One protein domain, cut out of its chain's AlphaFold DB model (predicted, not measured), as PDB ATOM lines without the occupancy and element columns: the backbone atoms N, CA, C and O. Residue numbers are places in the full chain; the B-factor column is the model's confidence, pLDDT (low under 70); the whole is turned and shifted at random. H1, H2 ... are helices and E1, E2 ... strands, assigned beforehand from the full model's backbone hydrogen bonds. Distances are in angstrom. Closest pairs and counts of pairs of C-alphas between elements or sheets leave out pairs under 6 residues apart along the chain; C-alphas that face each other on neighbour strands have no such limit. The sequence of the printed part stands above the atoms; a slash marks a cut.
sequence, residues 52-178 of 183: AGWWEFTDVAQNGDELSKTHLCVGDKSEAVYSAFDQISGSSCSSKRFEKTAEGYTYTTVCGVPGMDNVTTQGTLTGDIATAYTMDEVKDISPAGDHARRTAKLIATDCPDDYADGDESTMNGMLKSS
ATOM      1  N   ALA A  52     -28.609-104.106  12.160       98.50
ATOM      2  CA  ALA A  52     -28.433-104.932  13.346       98.50
ATOM      3  C   ALA A  52     -28.785-106.403  13.062       98.50
ATOM      4  O   ALA A  52     -29.641-106.692  12.221       98.50
ATOM      5  N   GLY A  53     -28.123-107.311  13.776       98.56
ATOM      6  CA  GLY A  53     -28.382-108.745  13.719       98.56
ATOM      7  C   GLY A  53     -27.116-109.589  13.651       98.56
ATOM      8  O   GLY A  53     -26.006-109.115  13.889       98.56
ATOM      9  N   TRP A  54     -27.292-110.867  13.334       98.50
ATOM     10  CA  TRP A  54     -26.217-111.841  13.235       98.50
ATOM     11  C   TRP A  54     -25.610-111.842  11.836       98.50
ATOM     12  O   TRP A  54     -26.263-112.215  10.856       98.50
ATOM     13  N   TRP A  55     -24.357-111.414  11.749       98.69
ATOM     14  CA  TRP A  55     -23.598-111.349  10.508       98.69
ATOM     15  C   TRP A  55     -22.607-112.497  10.405       98.69
ATOM     16  O   TRP A  55     -21.956-112.830  11.387       98.69
ATOM     17  N   GLU A  56     -22.458-113.052   9.207       98.44
ATOM     18  CA  GLU A  56     -21.408-113.998   8.825       98.44
ATOM     19  C   GLU A  56     -20.355-113.261   7.989       98.44
ATOM     20  O   GLU A  56     -20.700-112.509   7.073       98.44
ATOM     21  N   PHE A  57     -19.079-113.489   8.294       97.94
ATOM     22  CA  PHE A  57     -17.932-113.027   7.515       97.94
ATOM     23  C   PHE A  57     -17.164-114.241   7.030       97.94
ATOM     24  O   PHE A  57     -16.916-115.170   7.799       97.94
ATOM     25  N   THR A  58     -16.778-114.241   5.763       97.56
ATOM     26  CA  THR A  58     -16.061-115.359   5.153       97.56
ATOM     27  C   THR A  58     -14.851-114.833   4.415       97.56
ATOM     28  O   THR A  58     -14.999-114.010   3.515       97.56
ATOM     29  N   ASP A  59     -13.669-115.308   4.793       96.31
ATOM     30  CA  ASP A  59     -12.453-115.091   4.016       96.31
ATOM     31  C   ASP A  59     -12.399-116.128   2.899       96.31
ATOM     32  O   ASP A  59     -12.596-117.322   3.135       96.31
ATOM     33  N   VAL A  60     -12.143-115.667   1.680       96.19
ATOM     34  CA  VAL A  60     -12.232-116.478   0.467       96.19
ATOM     35  C   VAL A  60     -10.885-116.468  -0.243       96.19
ATOM     36  O   VAL A  60     -10.298-115.412  -0.489       96.19
ATOM     37  N   ALA A  61     -10.394-117.650  -0.594       92.19
ATOM     38  CA  ALA A  61      -9.207-117.813  -1.414       92.19
ATOM     39  C   ALA A  61      -9.454-117.336  -2.853       92.19
ATOM     40  O   ALA A  61     -10.586-117.268  -3.331       92.19
ATOM     41  N   GLN A  62      -8.383-117.076  -3.606       87.50
ATOM     42  CA  GLN A  62      -8.504-116.661  -5.012       87.50
ATOM     43  C   GLN A  62      -9.216-117.699  -5.897       87.50
ATOM     44  O   GLN A  62      -9.855-117.335  -6.881       87.50
ATOM     45  N   ASN A  63      -9.129-118.986  -5.548       90.06
ATOM     46  CA  ASN A  63      -9.837-120.064  -6.241       90.06
ATOM     47  C   ASN A  63     -11.316-120.200  -5.817       90.06
ATOM     48  O   ASN A  63     -12.019-121.037  -6.378       90.06
ATOM     49  N   GLY A  64     -11.786-119.380  -4.872       89.44
ATOM     50  CA  GLY A  64     -13.157-119.382  -4.365       89.44
ATOM     51  C   GLY A  64     -13.388-120.245  -3.122       89.44
ATOM     52  O   GLY A  64     -14.507-120.245  -2.615       89.44
ATOM     53  N   ASP A  65     -12.372-120.952  -2.623       93.75
ATOM     54  CA  ASP A  65     -12.516-121.787  -1.429       93.75
ATOM     55  C   ASP A  65     -12.672-120.934  -0.162       93.75
ATOM     56  O   ASP A  65     -12.030-119.893  -0.004       93.75
ATOM     57  N   GLU A  66     -13.502-121.401   0.770       95.38
ATOM     58  CA  GLU A  66     -13.621-120.812   2.105       95.38
ATOM     59  C   GLU A  66     -12.331-121.064   2.900       95.38
ATOM     60  O   GLU A  66     -11.935-122.210   3.121       95.38
ATOM     61  N   LEU A  67     -11.680-119.987   3.340       94.75
ATOM     62  CA  LEU A  67     -10.486-120.034   4.186       94.75
ATOM     63  C   LEU A  67     -10.840-119.955   5.666       94.75
ATOM     64  O   LEU A  67     -10.234-120.625   6.502       94.75
ATOM     65  N   SER A  68     -11.785-119.081   5.996       94.94
ATOM     66  CA  SER A  68     -12.174-118.806   7.368       94.94
ATOM     67  C   SER A  68     -13.606-118.292   7.407       94.94
ATOM     68  O   SER A  68     -14.101-117.709   6.439       94.94
ATOM     69  N   LYS A  69     -14.254-118.499   8.551       95.56
ATOM     70  CA  LYS A  69     -15.596-118.007   8.819       95.56
ATOM     71  C   LYS A  69     -15.705-117.521  10.252       95.56
ATOM     72  O   LYS A  69     -15.354-118.242  11.193       95.56
ATOM     73  N   THR A  70     -16.224-116.314  10.416       97.25
ATOM     74  CA  THR A  70     -16.552-115.734  11.719       97.25
ATOM     75  C   THR A  70     -17.954-115.158  11.690       97.25
ATOM     76  O   THR A  70     -18.565-115.008  10.631       97.25
ATOM     77  N   HIS A  71     -18.486-114.863  12.867       98.06
ATOM     78  CA  HIS A  71     -19.762-114.186  12.980       98.06
ATOM     79  C   HIS A  71     -19.703-113.060  13.994       98.06
ATOM     80  O   HIS A  71     -19.013-113.188  14.999       98.06
ATOM     81  N   LEU A  72     -20.469-111.998  13.767       98.06
ATOM     82  CA  LEU A  72     -20.566-110.846  14.658       98.06
ATOM     83  C   LEU A  72     -22.032-110.529  14.921       98.06
ATOM     84  O   LEU A  72     -22.823-110.402  13.984       98.06
ATOM     85  N   CYS A  73     -22.378-110.324  16.187       98.38
ATOM     86  CA  CYS A  73     -23.622-109.663  16.535       98.38
ATOM     87  C   CYS A  73     -23.442-108.159  16.319       98.38
ATOM     88  O   CYS A  73     -22.751-107.492  17.086       98.38
ATOM     89  N   VAL A  74     -24.025-107.631  15.248       98.44
ATOM     90  CA  VAL A  74     -23.968-106.206  14.923       98.44
ATOM     91  C   VAL A  74     -25.124-105.486  15.606       98.44
ATOM     92  O   VAL A  74     -26.279-105.904  15.529       98.44
ATOM     93  N   GLY A  75     -24.808-104.363  16.232       97.50
ATOM     94  CA  GLY A  75     -25.750-103.423  16.819       97.50
ATOM     95  C   GLY A  75     -25.166-102.014  16.801       97.50
ATOM     96  O   GLY A  75     -24.095-101.772  16.244       97.50
ATOM     97  N   ASP A  76     -25.878-101.053  17.386       95.12
ATOM     98  CA  ASP A  76     -25.472 -99.648  17.307       95.12
ATOM     99  C   ASP A  76     -24.121 -99.363  17.974       95.12
ATOM    100  O   ASP A  76     -23.400 -98.478  17.510       95.12
ATOM    101  N   LYS A  77     -23.750-100.093  19.037       94.25
ATOM    102  CA  LYS A  77     -22.470 -99.869  19.725       94.25
ATOM    103  C   LYS A  77     -21.313-100.397  18.897       94.25
ATOM    104  O   LYS A  77     -20.325 -99.686  18.735       94.25
ATOM    105  N   SER A  78     -21.421-101.624  18.383       94.50
ATOM    106  CA  SER A  78     -20.375-102.199  17.534       94.50
ATOM    107  C   SER A  78     -20.244-101.451  16.218       94.50
ATOM    108  O   SER A  78     -19.127-101.168  15.800       94.50
ATOM    109  N   GLU A  79     -21.351-101.036  15.602       93.00
ATOM    110  CA  GLU A  79     -21.309-100.302  14.338       93.00
ATOM    111  C   GLU A  79     -20.646 -98.924  14.477       93.00
ATOM    112  O   GLU A  79     -19.990 -98.465  13.545       93.00
ATOM    113  N   ALA A  80     -20.747 -98.283  15.646       89.81
ATOM    114  CA  ALA A  80     -20.113 -96.991  15.911       89.81
ATOM    115  C   ALA A  80     -18.576 -97.046  16.028       89.81
ATOM    116  O   ALA A  80     -17.931 -96.001  15.981       89.81
ATOM    117  N   VAL A  81     -17.984 -98.232  16.224       87.19
ATOM    118  CA  VAL A  81     -16.528 -98.392  16.442       87.19
ATOM    119  C   VAL A  81     -15.871 -99.454  15.550       87.19
ATOM    120  O   VAL A  81     -14.640 -99.561  15.496       87.19
ATOM    121  N   TYR A  82     -16.682-100.275  14.884       90.81
ATOM    122  CA  TYR A  82     -16.257-101.388  14.042       90.81
ATOM    123  C   TYR A  82     -17.181-101.582  12.831       90.81
ATOM    124  O   TYR A  82     -17.633-102.692  12.555       90.81
ATOM    125  N   SER A  83     -17.469-100.501  12.104       92.56
ATOM    126  CA  SER A  83     -18.247-100.511  10.857       92.56
ATOM    127  C   SER A  83     -17.578-101.315   9.729       92.56
ATOM    128  O   SER A  83     -16.457-101.822   9.855       92.56
ATOM    129  N   ALA A  84     -18.247-101.414   8.575       93.50
ATOM    130  CA  ALA A  84     -17.639-101.955   7.353       93.50
ATOM    131  C   ALA A  84     -16.346-101.212   6.960       93.50
ATOM    132  O   ALA A  84     -15.385-101.837   6.519       93.50
ATOM    133  N   PHE A  85     -16.290 -99.894   7.166       92.19
ATOM    134  CA  PHE A  85     -15.105 -99.100   6.835       92.19
ATOM    135  C   PHE A  85     -13.996 -99.301   7.875       92.19
ATOM    136  O   PHE A  85     -12.832 -99.437   7.509       92.19
ATOM    137  N   ASP A  86     -14.326 -99.428   9.163       89.12
ATOM    138  CA  ASP A  86     -13.323 -99.665  10.217       89.12
ATOM    139  C   ASP A  86     -12.635-101.029  10.111       89.12
ATOM    140  O   ASP A  86     -11.501-101.183  10.567       89.12
ATOM    141  N   GLN A  87     -13.308-102.019   9.518       88.75
ATOM    142  CA  GLN A  87     -12.712-103.317   9.187       88.75
ATOM    143  C   GLN A  87     -11.599-103.195   8.141       88.75
ATOM    144  O   GLN A  87     -10.626-103.942   8.201       88.75
ATOM    145  N   ILE A  88     -11.726-102.240   7.218       89.62
ATOM    146  CA  ILE A  88     -10.747-101.947   6.163       89.62
ATOM    147  C   ILE A  88      -9.627-101.050   6.697       89.62
ATOM    148  O   ILE A  88      -8.449-101.237   6.400       89.62
ATOM    149  N   SER A  89     -10.002-100.038   7.475       81.00
ATOM    150  CA  SER A  89      -9.151 -98.897   7.781       81.00
ATOM    151  C   SER A  89      -8.962 -98.713   9.282       81.00
ATOM    152  O   SER A  89      -9.258 -97.640   9.798       81.00
ATOM    153  N   GLY A  90      -8.530 -99.754   9.997       75.88
ATOM    154  CA  GLY A  90      -8.391 -99.758  11.460       75.88
ATOM    155  C   GLY A  90      -7.630 -98.561  12.069       75.88
ATOM    156  O   GLY A  90      -7.129 -97.662  11.391       75.88
ATOM    157  N   SER A  91      -7.528 -98.522  13.398       76.50
ATOM    158  CA  SER A  91      -6.955 -97.376  14.128       76.50
ATOM    159  C   SER A  91      -5.485 -97.077  13.804       76.50
ATOM    160  O   SER A  91      -5.043 -95.953  14.009       76.50
ATOM    161  N   SER A  92      -4.734 -98.041  13.265       82.62
ATOM    162  CA  SER A  92      -3.318 -97.882  12.924       82.62
ATOM    163  C   SER A  92      -3.061 -97.323  11.516       82.62
ATOM    164  O   SER A  92      -1.908 -97.239  11.080       82.62
ATOM    165  N   CYS A  93      -4.112 -96.940  10.785       86.94
ATOM    166  CA  CYS A  93      -3.972 -96.376   9.448       86.94
ATOM    167  C   CYS A  93      -3.751 -94.864   9.466       86.94
ATOM    168  O   CYS A  93      -4.558 -94.114  10.012       86.94
ATOM    169  N   SER A  94      -2.661 -94.428   8.831       86.69
ATOM    170  CA  SER A  94      -2.272 -93.022   8.677       86.69
ATOM    171  C   SER A  94      -3.011 -92.323   7.535       86.69
ATOM    172  O   SER A  94      -3.096 -91.096   7.509       86.69
ATOM    173  N   SER A  95      -3.564 -93.098   6.597       86.88
ATOM    174  CA  SER A  95      -4.419 -92.604   5.522       86.88
ATOM    175  C   SER A  95      -5.570 -93.566   5.273       86.88
ATOM    176  O   SER A  95      -5.381 -94.786   5.245       86.88
ATOM    177  N   LYS A  96      -6.761 -93.001   5.089       88.56
ATOM    178  CA  LYS A  96      -8.000 -93.728   4.840       88.56
ATOM    179  C   LYS A  96      -8.817 -92.946   3.816       88.56
ATOM    180  O   LYS A  96      -9.255 -91.828   4.097       88.56
ATOM    181  N   ARG A  97      -9.022 -93.513   2.632       90.88
ATOM    182  CA  ARG A  97      -9.766 -92.874   1.545       90.88
ATOM    183  C   ARG A  97     -10.779 -93.848   0.977       90.88
ATOM    184  O   ARG A  97     -10.394 -94.908   0.505       90.88
ATOM    185  N   PHE A  98     -12.043 -93.453   0.989       92.06
ATOM    186  CA  PHE A  98     -13.158 -94.173   0.391       92.06
ATOM    187  C   PHE A  98     -13.836 -93.250  -0.614       92.06
ATOM    188  O   PHE A  98     -14.202 -92.121  -0.292       92.06
ATOM    189  N   GLU A  99     -14.008 -93.723  -1.837       92.12
ATOM    190  CA  GLU A  99     -14.684 -92.994  -2.901       92.12
ATOM    191  C   GLU A  99     -15.905 -93.784  -3.331       92.12
ATOM    192  O   GLU A  99     -15.805 -94.956  -3.693       92.12
ATOM    193  N   LYS A 100     -17.068 -93.143  -3.282       90.69
ATOM    194  CA  LYS A 100     -18.317 -93.764  -3.708       90.69
ATOM    195  C   LYS A 100     -18.309 -94.027  -5.211       90.69
ATOM    196  O   LYS A 100     -17.937 -93.164  -6.008       90.69
ATOM    197  N   THR A 101     -18.782 -95.204  -5.595       92.62
ATOM    198  CA  THR A 101     -18.985 -95.634  -6.980       92.62
ATOM    199  C   THR A 101     -20.445 -96.037  -7.195       92.62
ATOM    200  O   THR A 101     -21.266 -95.974  -6.280       92.62
ATOM    201  N   ALA A 102     -20.798 -96.441  -8.417       92.06
ATOM    202  CA  ALA A 102     -22.140 -96.945  -8.709       92.06
ATOM    203  C   ALA A 102     -22.449 -98.283  -8.006       92.06
ATOM    204  O   ALA A 102     -23.611 -98.574  -7.739       92.06
ATOM    205  N   GLU A 103     -21.419 -99.082  -7.711       90.12
ATOM    206  CA  GLU A 103     -21.541-100.453  -7.186       90.12
ATOM    207  C   GLU A 103     -21.207-100.553  -5.687       90.12
ATOM    208  O   GLU A 103     -21.368-101.614  -5.082       90.12
ATOM    209  N   GLY A 104     -20.748 -99.449  -5.087       93.88
ATOM    210  CA  GLY A 104     -20.348 -99.362  -3.689       93.88
ATOM    211  C   GLY A 104     -19.254 -98.315  -3.494       93.88
ATOM    212  O   GLY A 104     -19.505 -97.123  -3.677       93.88
ATOM    213  N   TYR A 105     -18.050 -98.746  -3.116       95.31
ATOM    214  CA  TYR A 105     -16.904 -97.871  -2.861       95.31
ATOM    215  C   TYR A 105     -15.606 -98.468  -3.402       95.31
ATOM    216  O   TYR A 105     -15.370 -99.668  -3.294       95.31
ATOM    217  N   THR A 106     -14.724 -97.625  -3.923       96.31
ATOM    218  CA  THR A 106     -13.290 -97.928  -4.030       96.31
ATOM    219  C   THR A 106     -12.584 -97.343  -2.822       96.31
ATOM    220  O   THR A 106     -12.971 -96.275  -2.347       96.31
ATOM    221  N   TYR A 107     -11.537 -97.996  -2.333       94.50
ATOM    222  CA  TYR A 107     -10.775 -97.478  -1.209       94.50
ATOM    223  C   TYR A 107      -9.272 -97.623  -1.375       94.50
ATOM    224  O   TYR A 107      -8.757 -98.478  -2.097       94.50
ATOM    225  N   THR A 108      -8.559 -96.752  -0.675       94.81
ATOM    226  CA  THR A 108      -7.120 -96.841  -0.469       94.81
ATOM    227  C   THR A 108      -6.818 -96.530   0.985       94.81
ATOM    228  O   THR A 108      -7.237 -95.493   1.509       94.81
ATOM    229  N   THR A 109      -6.087 -97.420   1.644       93.38
ATOM    230  CA  THR A 109      -5.597 -97.206   3.006       93.38
ATOM    231  C   THR A 109      -4.085 -97.327   3.043       93.38
ATOM    232  O   THR A 109      -3.485 -98.028   2.232       93.38
ATOM    233  N   VAL A 110      -3.469 -96.623   3.986       92.81
ATOM    234  CA  VAL A 110      -2.057 -96.793   4.333       92.81
ATOM    235  C   VAL A 110      -2.008 -97.082   5.820       92.81
ATOM    236  O   VAL A 110      -2.329 -96.211   6.634       92.81
ATOM    237  N   CYS A 111      -1.661 -98.315   6.170       90.56
ATOM    238  CA  CYS A 111      -1.697 -98.806   7.537       90.56
ATOM    239  C   CYS A 111      -0.306 -99.175   8.029       90.56
ATOM    240  O   CYS A 111       0.432 -99.880   7.351       90.56
ATOM    241  N   GLY A 112       0.050 -98.675   9.210       85.75
ATOM    242  CA  GLY A 112       1.344 -98.927   9.825       85.75
ATOM    243  C   GLY A 112       1.207 -99.825  11.042       85.75
ATOM    244  O   GLY A 112       0.202 -99.794  11.752       85.75
ATOM    245  N   VAL A 113       2.252-100.592  11.320       81.88
ATOM    246  CA  VAL A 113       2.473-101.199  12.633       81.88
ATOM    247  C   VAL A 113       3.838-100.711  13.111       81.88
ATOM    248  O   VAL A 113       4.783-100.728  12.320       81.88
ATOM    249  N   PRO A 114       3.984-100.256  14.370       82.62
ATOM    250  CA  PRO A 114       5.269 -99.779  14.868       82.62
ATOM    251  C   PRO A 114       6.400-100.788  14.622       82.62
ATOM    252  O   PRO A 114       6.316-101.938  15.048       82.62
ATOM    253  N   GLY A 115       7.463-100.341  13.947       84.88
ATOM    254  CA  GLY A 115       8.628-101.170  13.620       84.88
ATOM    255  C   GLY A 115       8.541-101.953  12.304       84.88
ATOM    256  O   GLY A 115       9.482-102.678  11.997       84.88
ATOM    257  N   MET A 116       7.464-101.800  11.527       88.00
ATOM    258  CA  MET A 116       7.321-102.358  10.176       88.00
ATOM    259  C   MET A 116       7.053-101.253   9.152       88.00
ATOM    260  O   MET A 116       6.589-100.167   9.509       88.00
ATOM    261  N   ASP A 117       7.344-101.540   7.883       90.12
ATOM    262  CA  ASP A 117       6.971-100.654   6.782       90.12
ATOM    263  C   ASP A 117       5.444-100.542   6.680       90.12
ATOM    264  O   ASP A 117       4.700-101.465   7.028       90.12
ATOM    265  N   ASN A 118       4.973 -99.383   6.222       91.75
ATOM    266  CA  ASN A 118       3.549 -99.177   5.994       91.75
ATOM    267  C   ASN A 118       3.059-100.072   4.856       91.75
ATOM    268  O   ASN A 118       3.743-100.229   3.847       91.75
ATOM    269  N   VAL A 119       1.835-100.565   5.008       93.06
ATOM    270  CA  VAL A 119       1.126-101.347   4.003       93.06
ATOM    271  C   VAL A 119       0.083-100.468   3.333       93.06
ATOM    272  O   VAL A 119      -0.849 -99.988   3.988       93.06
ATOM    273  N   THR A 120       0.215-100.271   2.028       94.62
ATOM    274  CA  THR A 120      -0.833 -99.710   1.182       94.62
ATOM    275  C   THR A 120      -1.789-100.819   0.769       94.62
ATOM    276  O   THR A 120      -1.389-101.837   0.206       94.62
ATOM    277  N   THR A 121      -3.077-100.608   1.014       95.38
ATOM    278  CA  THR A 121      -4.139-101.495   0.533       95.38
ATOM    279  C   THR A 121      -5.006-100.739  -0.457       95.38
ATOM    280  O   THR A 121      -5.471 -99.640  -0.157       95.38
ATOM    281  N   GLN A 122      -5.235-101.323  -1.629       96.81
ATOM    282  CA  GLN A 122      -6.213-100.847  -2.603       96.81
ATOM    283  C   GLN A 122      -7.323-101.876  -2.718       96.81
ATOM    284  O   GLN A 122      -7.041-103.067  -2.827       96.81
ATOM    285  N   GLY A 123      -8.575-101.436  -2.718       96.81
ATOM    286  CA  GLY A 123      -9.678-102.377  -2.805       96.81
ATOM    287  C   GLY A 123     -11.008-101.768  -3.194       96.81
ATOM    288  O   GLY A 123     -11.138-100.570  -3.462       96.81
ATOM    289  N   THR A 124     -12.002-102.642  -3.238       97.19
ATOM    290  CA  THR A 124     -13.397-102.310  -3.496       97.19
ATOM    291  C   THR A 124     -14.290-102.924  -2.432       97.19
ATOM    292  O   THR A 124     -14.036-104.017  -1.930       97.19
ATOM    293  N   LEU A 125     -15.345-102.196  -2.095       97.38
ATOM    294  CA  LEU A 125     -16.428-102.631  -1.236       97.38
ATOM    295  C   LEU A 125     -17.707-102.562  -2.067       97.38
ATOM    296  O   LEU A 125     -18.175-101.467  -2.371       97.38
ATOM    297  N   THR A 126     -18.243-103.708  -2.471       97.56
ATOM    298  CA  THR A 126     -19.387-103.794  -3.396       97.56
ATOM    299  C   THR A 126     -20.576-104.503  -2.759       97.56
ATOM    300  O   THR A 126     -20.406-105.343  -1.876       97.56
ATOM    301  N   GLY A 127     -21.785-104.177  -3.214       96.88
ATOM    302  CA  GLY A 127     -23.034-104.727  -2.680       96.88
ATOM    303  C   GLY A 127     -23.774-103.760  -1.754       96.88
ATOM    304  O   GLY A 127     -23.488-102.563  -1.716       96.88
ATOM    305  N   ASP A 128     -24.756-104.280  -1.021       96.75
ATOM    306  CA  ASP A 128     -25.553-103.504  -0.071       96.75
ATOM    307  C   ASP A 128     -24.981-103.657   1.338       96.75
ATOM    308  O   ASP A 128     -25.199-104.660   2.013       96.75
ATOM    309  N   ILE A 129     -24.282-102.632   1.815       96.69
ATOM    310  CA  ILE A 129     -23.635-102.661   3.132       96.69
ATOM    311  C   ILE A 129     -24.645-102.876   4.267       96.69
ATOM    312  O   ILE A 129     -24.275-103.429   5.299       96.69
ATOM    313  N   ALA A 130     -25.925-102.546   4.073       97.50
ATOM    314  CA  ALA A 130     -26.949-102.809   5.075       97.50
ATOM    315  C   ALA A 130     -27.254-104.308   5.251       97.50
ATOM    316  O   ALA A 130     -27.719-104.699   6.322       97.50
ATOM    317  N   THR A 131     -27.010-105.153   4.240       98.44
ATOM    318  CA  THR A 131     -27.466-106.557   4.238       98.44
ATOM    319  C   THR A 131     -26.435-107.582   3.760       98.44
ATOM    320  O   THR A 131     -26.361-108.667   4.336       98.44
ATOM    321  N   ALA A 132     -25.643-107.282   2.731       98.44
ATOM    322  CA  ALA A 132     -24.567-108.135   2.238       98.44
ATOM    323  C   ALA A 132     -23.591-107.368   1.332       98.44
ATOM    324  O   ALA A 132     -24.002-106.696   0.384       98.44
ATOM    325  N   TYR A 133     -22.290-107.541   1.559       98.19
ATOM    326  CA  TYR A 133     -21.248-106.890   0.770       98.19
ATOM    327  C   TYR A 133     -20.009-107.772   0.585       98.19
ATOM    328  O   TYR A 133     -19.800-108.753   1.301       98.19
ATOM    329  N   THR A 134     -19.175-107.406  -0.384       98.00
ATOM    330  CA  THR A 134     -17.873-108.026  -0.647       98.00
ATOM    331  C   THR A 134     -16.774-106.983  -0.561       98.00
ATOM    332  O   THR A 134     -16.886-105.912  -1.151       98.00
ATOM    333  N   MET A 135     -15.714-107.323   0.163       97.38
ATOM    334  CA  MET A 135     -14.430-106.639   0.184       97.38
ATOM    335  C   MET A 135     -13.455-107.412  -0.698       97.38
ATOM    336  O   MET A 135     -13.243-108.604  -0.476       97.38
ATOM    337  N   ASP A 136     -12.872-106.745  -1.683       96.88
ATOM    338  CA  ASP A 136     -11.833-107.305  -2.549       96.88
ATOM    339  C   ASP A 136     -10.658-106.339  -2.582       96.88
ATOM    340  O   ASP A 136     -10.831-105.177  -2.963       96.88
ATOM    341  N   GLU A 137      -9.493-106.790  -2.133       96.06
ATOM    342  CA  GLU A 137      -8.345-105.923  -1.937       96.06
ATOM    343  C   GLU A 137      -7.012-106.564  -2.282       96.06
ATOM    344  O   GLU A 137      -6.834-107.783  -2.273       96.06
ATOM    345  N   VAL A 138      -6.051-105.686  -2.546       96.19
ATOM    346  CA  VAL A 138      -4.653-106.007  -2.790       96.19
ATOM    347  C   VAL A 138      -3.802-105.193  -1.828       96.19
ATOM    348  O   VAL A 138      -3.901-103.963  -1.792       96.19
ATOM    349  N   LYS A 139      -2.961-105.879  -1.056       93.56
ATOM    350  CA  LYS A 139      -1.989-105.281  -0.133       93.56
ATOM    351  C   LYS A 139      -0.594-105.316  -0.751       93.56
ATOM    352  O   LYS A 139      -0.199-106.330  -1.324       93.56
ATOM    353  N   ASP A 140       0.191-104.261  -0.590       93.62
ATOM    354  CA  ASP A 140       1.560-104.140  -1.124       93.62
ATOM    355  C   ASP A 140       2.647-104.829  -0.268       93.62
ATOM    356  O   ASP A 140       3.796-104.401  -0.226       93.62
ATOM    357  N   ILE A 141       2.314-105.943   0.389       88.38
ATOM    358  CA  ILE A 141       3.245-106.696   1.252       88.38
ATOM    359  C   ILE A 141       4.123-107.703   0.494       88.38
ATOM    360  O   ILE A 141       4.959-108.385   1.087       88.38
ATOM    361  N   SER A 142       3.929-107.832  -0.820       87.25
ATOM    362  CA  SER A 142       4.733-108.683  -1.698       87.25
ATOM    363  C   SER A 142       4.898-108.026  -3.077       87.25
ATOM    364  O   SER A 142       4.053-107.216  -3.463       87.25
ATOM    365  N   PRO A 143       5.927-108.389  -3.872       85.31
ATOM    366  CA  PRO A 143       6.088-107.857  -5.229       85.31
ATOM    367  C   PRO A 143       4.899-108.130  -6.158       85.31
ATOM    368  O   PRO A 143       4.688-107.384  -7.109       85.31
ATOM    369  N   ALA A 144       4.145-109.204  -5.904       85.38
ATOM    370  CA  ALA A 144       2.949-109.557  -6.667       85.38
ATOM    371  C   ALA A 144       1.661-108.951  -6.079       85.38
ATOM    372  O   ALA A 144       0.595-109.120  -6.663       85.38
ATOM    373  N   GLY A 145       1.755-108.267  -4.935       88.81
ATOM    374  CA  GLY A 145       0.615-107.976  -4.076       88.81
ATOM    375  C   GLY A 145       0.142-109.217  -3.316       88.81
ATOM    376  O   GLY A 145       0.458-110.355  -3.667       88.81
ATOM    377  N   ASP A 146      -0.586-108.997  -2.230       91.06
ATOM    378  CA  ASP A 146      -1.331-110.039  -1.529       91.06
ATOM    379  C   ASP A 146      -2.824-109.767  -1.689       91.06
ATOM    380  O   ASP A 146      -3.312-108.709  -1.287       91.06
ATOM    381  N   HIS A 147      -3.524-110.694  -2.338       93.25
ATOM    382  CA  HIS A 147      -4.947-110.563  -2.624       93.25
ATOM    383  C   HIS A 147      -5.762-111.155  -1.485       93.25
ATOM    384  O   HIS A 147      -5.623-112.338  -1.172       93.25
ATOM    385  N   ALA A 148      -6.675-110.361  -0.942       92.94
ATOM    386  CA  ALA A 148      -7.633-110.811   0.049       92.94
ATOM    387  C   ALA A 148      -9.051-110.525  -0.439       92.94
ATOM    388  O   ALA A 148      -9.357-109.437  -0.927       92.94
ATOM    389  N   ARG A 149      -9.934-111.509  -0.278       96.81
ATOM    390  CA  ARG A 149     -11.365-111.336  -0.494       96.81
ATOM    391  C   ARG A 149     -12.116-111.762   0.753       96.81
ATOM    392  O   ARG A 149     -11.887-112.852   1.272       96.81
ATOM    393  N   ARG A 150     -13.046-110.921   1.194       97.44
ATOM    394  CA  ARG A 150     -13.957-111.207   2.300       97.44
ATOM    395  C   ARG A 150     -15.389-110.897   1.897       97.44
ATOM    396  O   ARG A 150     -15.671-109.816   1.391       97.44
ATOM    397  N   THR A 151     -16.310-111.812   2.161       97.94
ATOM    398  CA  THR A 151     -17.750-111.551   2.044       97.94
ATOM    399  C   THR A 151     -18.353-111.345   3.422       97.94
ATOM    400  O   THR A 151     -17.931-111.988   4.379       97.94
ATOM    401  N   ALA A 152     -19.356-110.481   3.517       98.38
ATOM    402  CA  ALA A 152     -20.129-110.243   4.727       98.38
ATOM    403  C   ALA A 152     -21.621-110.335   4.410       98.38
ATOM    404  O   ALA A 152     -22.072-109.796   3.397       98.38
ATOM    405  N   LYS A 153     -22.394-110.995   5.272       98.62
ATOM    406  CA  LYS A 153     -23.833-111.183   5.069       98.62
ATOM    407  C   LYS A 153     -24.596-111.192   6.387       98.62
ATOM    408  O   LYS A 153     -24.226-111.916   7.306       98.62
ATOM    409  N   LEU A 154     -25.708-110.466   6.446       98.69
ATOM    410  CA  LEU A 154     -26.709-110.603   7.499       98.69
ATOM    411  C   LEU A 154     -27.442-111.939   7.320       98.69
ATOM    412  O   LEU A 154     -28.125-112.150   6.313       98.69
ATOM    413  N   ILE A 155     -27.302-112.845   8.286       98.44
ATOM    414  CA  ILE A 155     -27.895-114.189   8.226       98.44
ATOM    415  C   ILE A 155     -29.087-114.368   9.169       98.44
ATOM    416  O   ILE A 155     -29.909-115.252   8.936       98.44
ATOM    417  N   ALA A 156     -29.231-113.506  10.179       98.38
ATOM    418  CA  ALA A 156     -30.437-113.395  10.996       98.38
ATOM    419  C   ALA A 156     -30.588-111.967  11.536       98.38
ATOM    420  O   ALA A 156     -29.595-111.307  11.816       98.38
ATOM    421  N   THR A 157     -31.822-111.487  11.699       97.81
ATOM    422  CA  THR A 157     -32.101-110.157  12.277       97.81
ATOM    423  C   THR A 157     -31.842-110.093  13.778       97.81
ATOM    424  O   THR A 157     -31.601-109.013  14.308       97.81
ATOM    425  N   ASP A 158     -31.862-111.245  14.444       98.00
ATOM    426  CA  ASP A 158     -31.588-111.386  15.868       98.00
ATOM    427  C   ASP A 158     -30.244-112.083  16.072       98.00
ATOM    428  O   ASP A 158     -29.865-112.980  15.310       98.00
ATOM    429  N   CYS A 159     -29.522-111.672  17.109       97.75
ATOM    430  CA  CYS A 159     -28.333-112.384  17.559       97.75
ATOM    431  C   CYS A 159     -28.734-113.611  18.390       97.75
ATOM    432  O   CYS A 159     -29.779-113.578  19.043       97.75
ATOM    433  N   PRO A 160     -27.927-114.686  18.403       96.69
ATOM    434  CA  PRO A 160     -28.174-115.800  19.312       96.69
ATOM    435  C   PRO A 160     -28.151-115.327  20.776       96.69
ATOM    436  O   PRO A 160     -27.392-114.418  21.101       96.69
ATOM    437  N   ASP A 161     -28.934-115.962  21.656       94.06
ATOM    438  CA  ASP A 161     -29.168-115.505  23.043       94.06
ATOM    439  C   ASP A 161     -27.882-115.224  23.844       94.06
ATOM    440  O   ASP A 161     -27.829-114.298  24.654       94.06
ATOM    441  N   ASP A 162     -26.823-115.994  23.587       93.12
ATOM    442  CA  ASP A 162     -25.530-115.855  24.256       93.12
ATOM    443  C   ASP A 162     -24.602-114.808  23.607       93.12
ATOM    444  O   ASP A 162     -23.437-114.723  23.994       93.12
ATOM    445  N   TYR A 163     -25.064-114.012  22.637       97.12
ATOM    446  CA  TYR A 163     -24.277-112.999  21.921       97.12
ATOM    447  C   TYR A 163     -24.926-111.614  22.017       97.12
ATOM    448  O   TYR A 163     -25.979-111.349  21.440       97.12
ATOM    449  N   ALA A 164     -24.260-110.707  22.728       97.31
ATOM    450  CA  ALA A 164     -24.624-109.301  22.807       97.31
ATOM    451  C   ALA A 164     -24.034-108.500  21.634       97.31
ATOM    452  O   ALA A 164     -23.139-108.964  20.934       97.31
ATOM    453  N   ASP A 165     -24.505-107.262  21.454       97.81
ATOM    454  CA  ASP A 165     -23.941-106.306  20.492       97.81
ATOM    455  C   ASP A 165     -22.408-106.223  20.611       97.81
ATOM    456  O   ASP A 165     -21.864-105.911  21.673       97.81
ATOM    457  N   GLY A 166     -21.730-106.508  19.502       96.88
ATOM    458  CA  GLY A 166     -20.283-106.529  19.372       96.88
ATOM    459  C   GLY A 166     -19.621-107.857  19.713       96.88
ATOM    460  O   GLY A 166     -18.411-107.962  19.525       96.88
ATOM    461  N   ASP A 167     -20.363-108.858  20.189       97.50
ATOM    462  CA  ASP A 167     -19.814-110.188  20.423       97.50
ATOM    463  C   ASP A 167     -19.551-110.912  19.100       97.50
ATOM    464  O   ASP A 167     -20.416-111.007  18.224       97.50
ATOM    465  N   GLU A 168     -18.348-111.462  18.989       96.50
ATOM    466  CA  GLU A 168     -17.873-112.214  17.840       96.50
ATOM    467  C   GLU A 168     -17.731-113.699  18.195       96.50
ATOM    468  O   GLU A 168     -17.287-114.065  19.286       96.50
ATOM    469  N   SER A 169     -18.102-114.556  17.250       96.19
ATOM    470  CA  SER A 169     -17.878-115.995  17.267       96.19
ATOM    471  C   SER A 169     -16.818-116.358  16.237       96.19
ATOM    472  O   SER A 169     -16.994-116.116  15.040       96.19
ATOM    473  N   THR A 170     -15.737-116.987  16.685       92.38
ATOM    474  CA  THR A 170     -14.680-117.506  15.808       92.38
ATOM    475  C   THR A 170     -14.484-119.002  16.044       92.38
ATOM    476  O   THR A 170     -14.973-119.565  17.030       92.38
ATOM    477  N   MET A 171     -13.813-119.677  15.103       87.94
ATOM    478  CA  MET A 171     -13.597-121.130  15.147       87.94
ATOM    479  C   MET A 171     -14.906-121.911  15.374       87.94
ATOM    480  O   MET A 171     -14.980-122.784  16.235       87.94
ATOM    481  N   ASN A 172     -15.959-121.559  14.628       83.38
ATOM    482  CA  ASN A 172     -17.286-122.180  14.727       83.38
ATOM    483  C   ASN A 172     -17.895-122.151  16.146       83.38
ATOM    484  O   ASN A 172     -18.545-123.107  16.562       83.38
ATOM    485  N   GLY A 173     -17.682-121.068  16.900       85.19
ATOM    486  CA  GLY A 173     -18.241-120.894  18.246       85.19
ATOM    487  C   GLY A 173     -17.365-121.406  19.380       85.19
ATOM    488  O   GLY A 173     -17.740-121.265  20.539       85.19
ATOM    489  N   MET A 174     -16.182-121.953  19.083       86.81
ATOM    490  CA  MET A 174     -15.238-122.356  20.129       86.81
ATOM    491  C   MET A 174     -14.663-121.163  20.893       86.81
ATOM    492  O   MET A 174     -14.295-121.305  22.057       86.81
ATOM    493  N   LEU A 175     -14.563-120.002  20.242       89.94
ATOM    494  CA  LEU A 175     -14.016-118.790  20.831       89.94
ATOM    495  C   LEU A 175     -15.007-117.643  20.680       89.94
ATOM    496  O   LEU A 175     -15.493-117.359  19.583       89.94
ATOM    497  N   LYS A 176     -15.254-116.970  21.803       94.06
ATOM    498  CA  LYS A 176     -16.059-115.759  21.881       94.06
ATOM    499  C   LYS A 176     -15.174-114.579  22.271       94.06
ATOM    500  O   LYS A 176     -14.463-114.643  23.274       94.06
ATOM    501  N   SER A 177     -15.242-113.510  21.493       94.19
ATOM    502  CA  SER A 177     -14.578-112.225  21.743       94.19
ATOM    503  C   SER A 177     -15.588-111.088  21.599       94.19
ATOM    504  O   SER A 177     -16.756-111.331  21.309       94.19
ATOM    505  N   SER A 178     -15.164-109.846  21.825       94.88
ATOM    506  CA  SER A 178     -15.995-108.679  21.538       94.88
ATOM    507  C   SER A 178     -15.165-107.581  20.892       94.88
ATOM    508  O   SER A 178     -14.091-107.236  21.389       94.88
TER     509      SER A 178
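Overview. This is residues 52 to 178 of the 183 residues of an uncharacterized protein of Shinella zoogloeoides (UniProt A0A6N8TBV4). Nine antiparallel strands make one twisted sheet, curled like part of a barrel and left wide open between its edge strands E3 and E9. The short helix H2 sits in the hollow of the curl, over the part of the sheet near E5 and E6, and residues 75 to 92, with H1 and H2, cross the open side from E2 to E3. The printed part has 127 residues with two named helices and nine named strands, in the order E1 E2 H1 H2 E3 E4 E5 E6 E7 E8 E9; across the sheet the order is E3 E4 E5 E6 E7 E1 E2 E8 E9. The class is mostly strand. The whole is compact, with a radius of gyration of the C-alphas of 15.1 A and spans of 45 by 37 by 32 A.

Along the chain. E1, residues 53 to 60, begins at C-alpha 53 (-28.382, -108.745, 13.719) and is 22.3 A long from first to last C-alpha. E2, residues 66 to 74, measures 22.0 A. H1, residues 76 to 79, and H2, residues 84 to 88, are short, 5.2 A and 7.0 A. E3, residues 93 to 100, measures 19.6 A, and E4, residues 104 to 111, 21.8 A. E5, residues 119 to 128, measures 27.1 A, and E6, residues 132 to 139, 22.9 A. E7, residues 146 to 156, is the longest strand, 31.9 A, from C-alpha 146 at (-1.331, -110.039, -1.529) to C-alpha 156 at (-30.437, -113.395, 10.996). E8, residues 167 to 170, and E9, residues 175 to 178, measure 10.1 A and 10.3 A; E9 ends at C-alpha 178 (-15.995, -108.679, 21.538).

Arrangement. In the sheet, E1 and E2 form a hairpin at 160 degrees, with N 57 and O 70 2.8 A apart, within hydrogen-bond range. E2 has E8 as its other neighbour, with N 169 and O 71 2.8 A apart. E8 and E9 form a hairpin at 148 degrees, with N 168 and O 177 at 2.8 A. E3 to E7 are a meander, each strand the antiparallel neighbour of the one before. Within it these backbone pairs are within hydrogen-bond range: N 97 and O 108 of neighbours E3 and E4 at 2.9 A, N 107 and O 123 of neighbours E4 and E5 at 2.8 A, N 124 and O 136 of neighbours E5 and E6 at 2.8 A, and N 135 and O 150 of neighbours E6 and E7 at 2.8 A. E7 and E1 are neighbours at 154 degrees, with N 58 and O 151 at 2.9 A. From edge to edge the strands' lines turn by 84 degrees and the way across the sheet turns by 105 degrees. H2 is on the sheet at a height over the sheet of 7.3 A. It lies over E5, only just, with 3 of its 5 C-alphas falling on E5 and 2 on E6. The closest C-alphas of H2 and E4 are those of Ile 88 and Thr 109, 7.7 A apart. H1 is not on the sheet, but only just, with 4 pairs of C-alphas within 10 A, and H1 and H2 are apart. In H2, 0 of 1 O i to N i+4 pairs and 1 of 2 O i to N i+3 pairs are within hydrogen-bond range; H1 is too short for an O i to N i+4 pair.

Size, cuts and confidence. The C-alphas of Pro 143 and Asp 161 are the two farthest apart, at 45.8 A, and those of Ala 52 and Ser 178, the first and last printed, are 15.4 A apart. The printed part has no cut. No link is long; E4 to E5, E6 to E7 and E7 to E8 have short links, and the other links are tight. The mean pLDDT of the printed part is 93.2, and no printed residue is under 70.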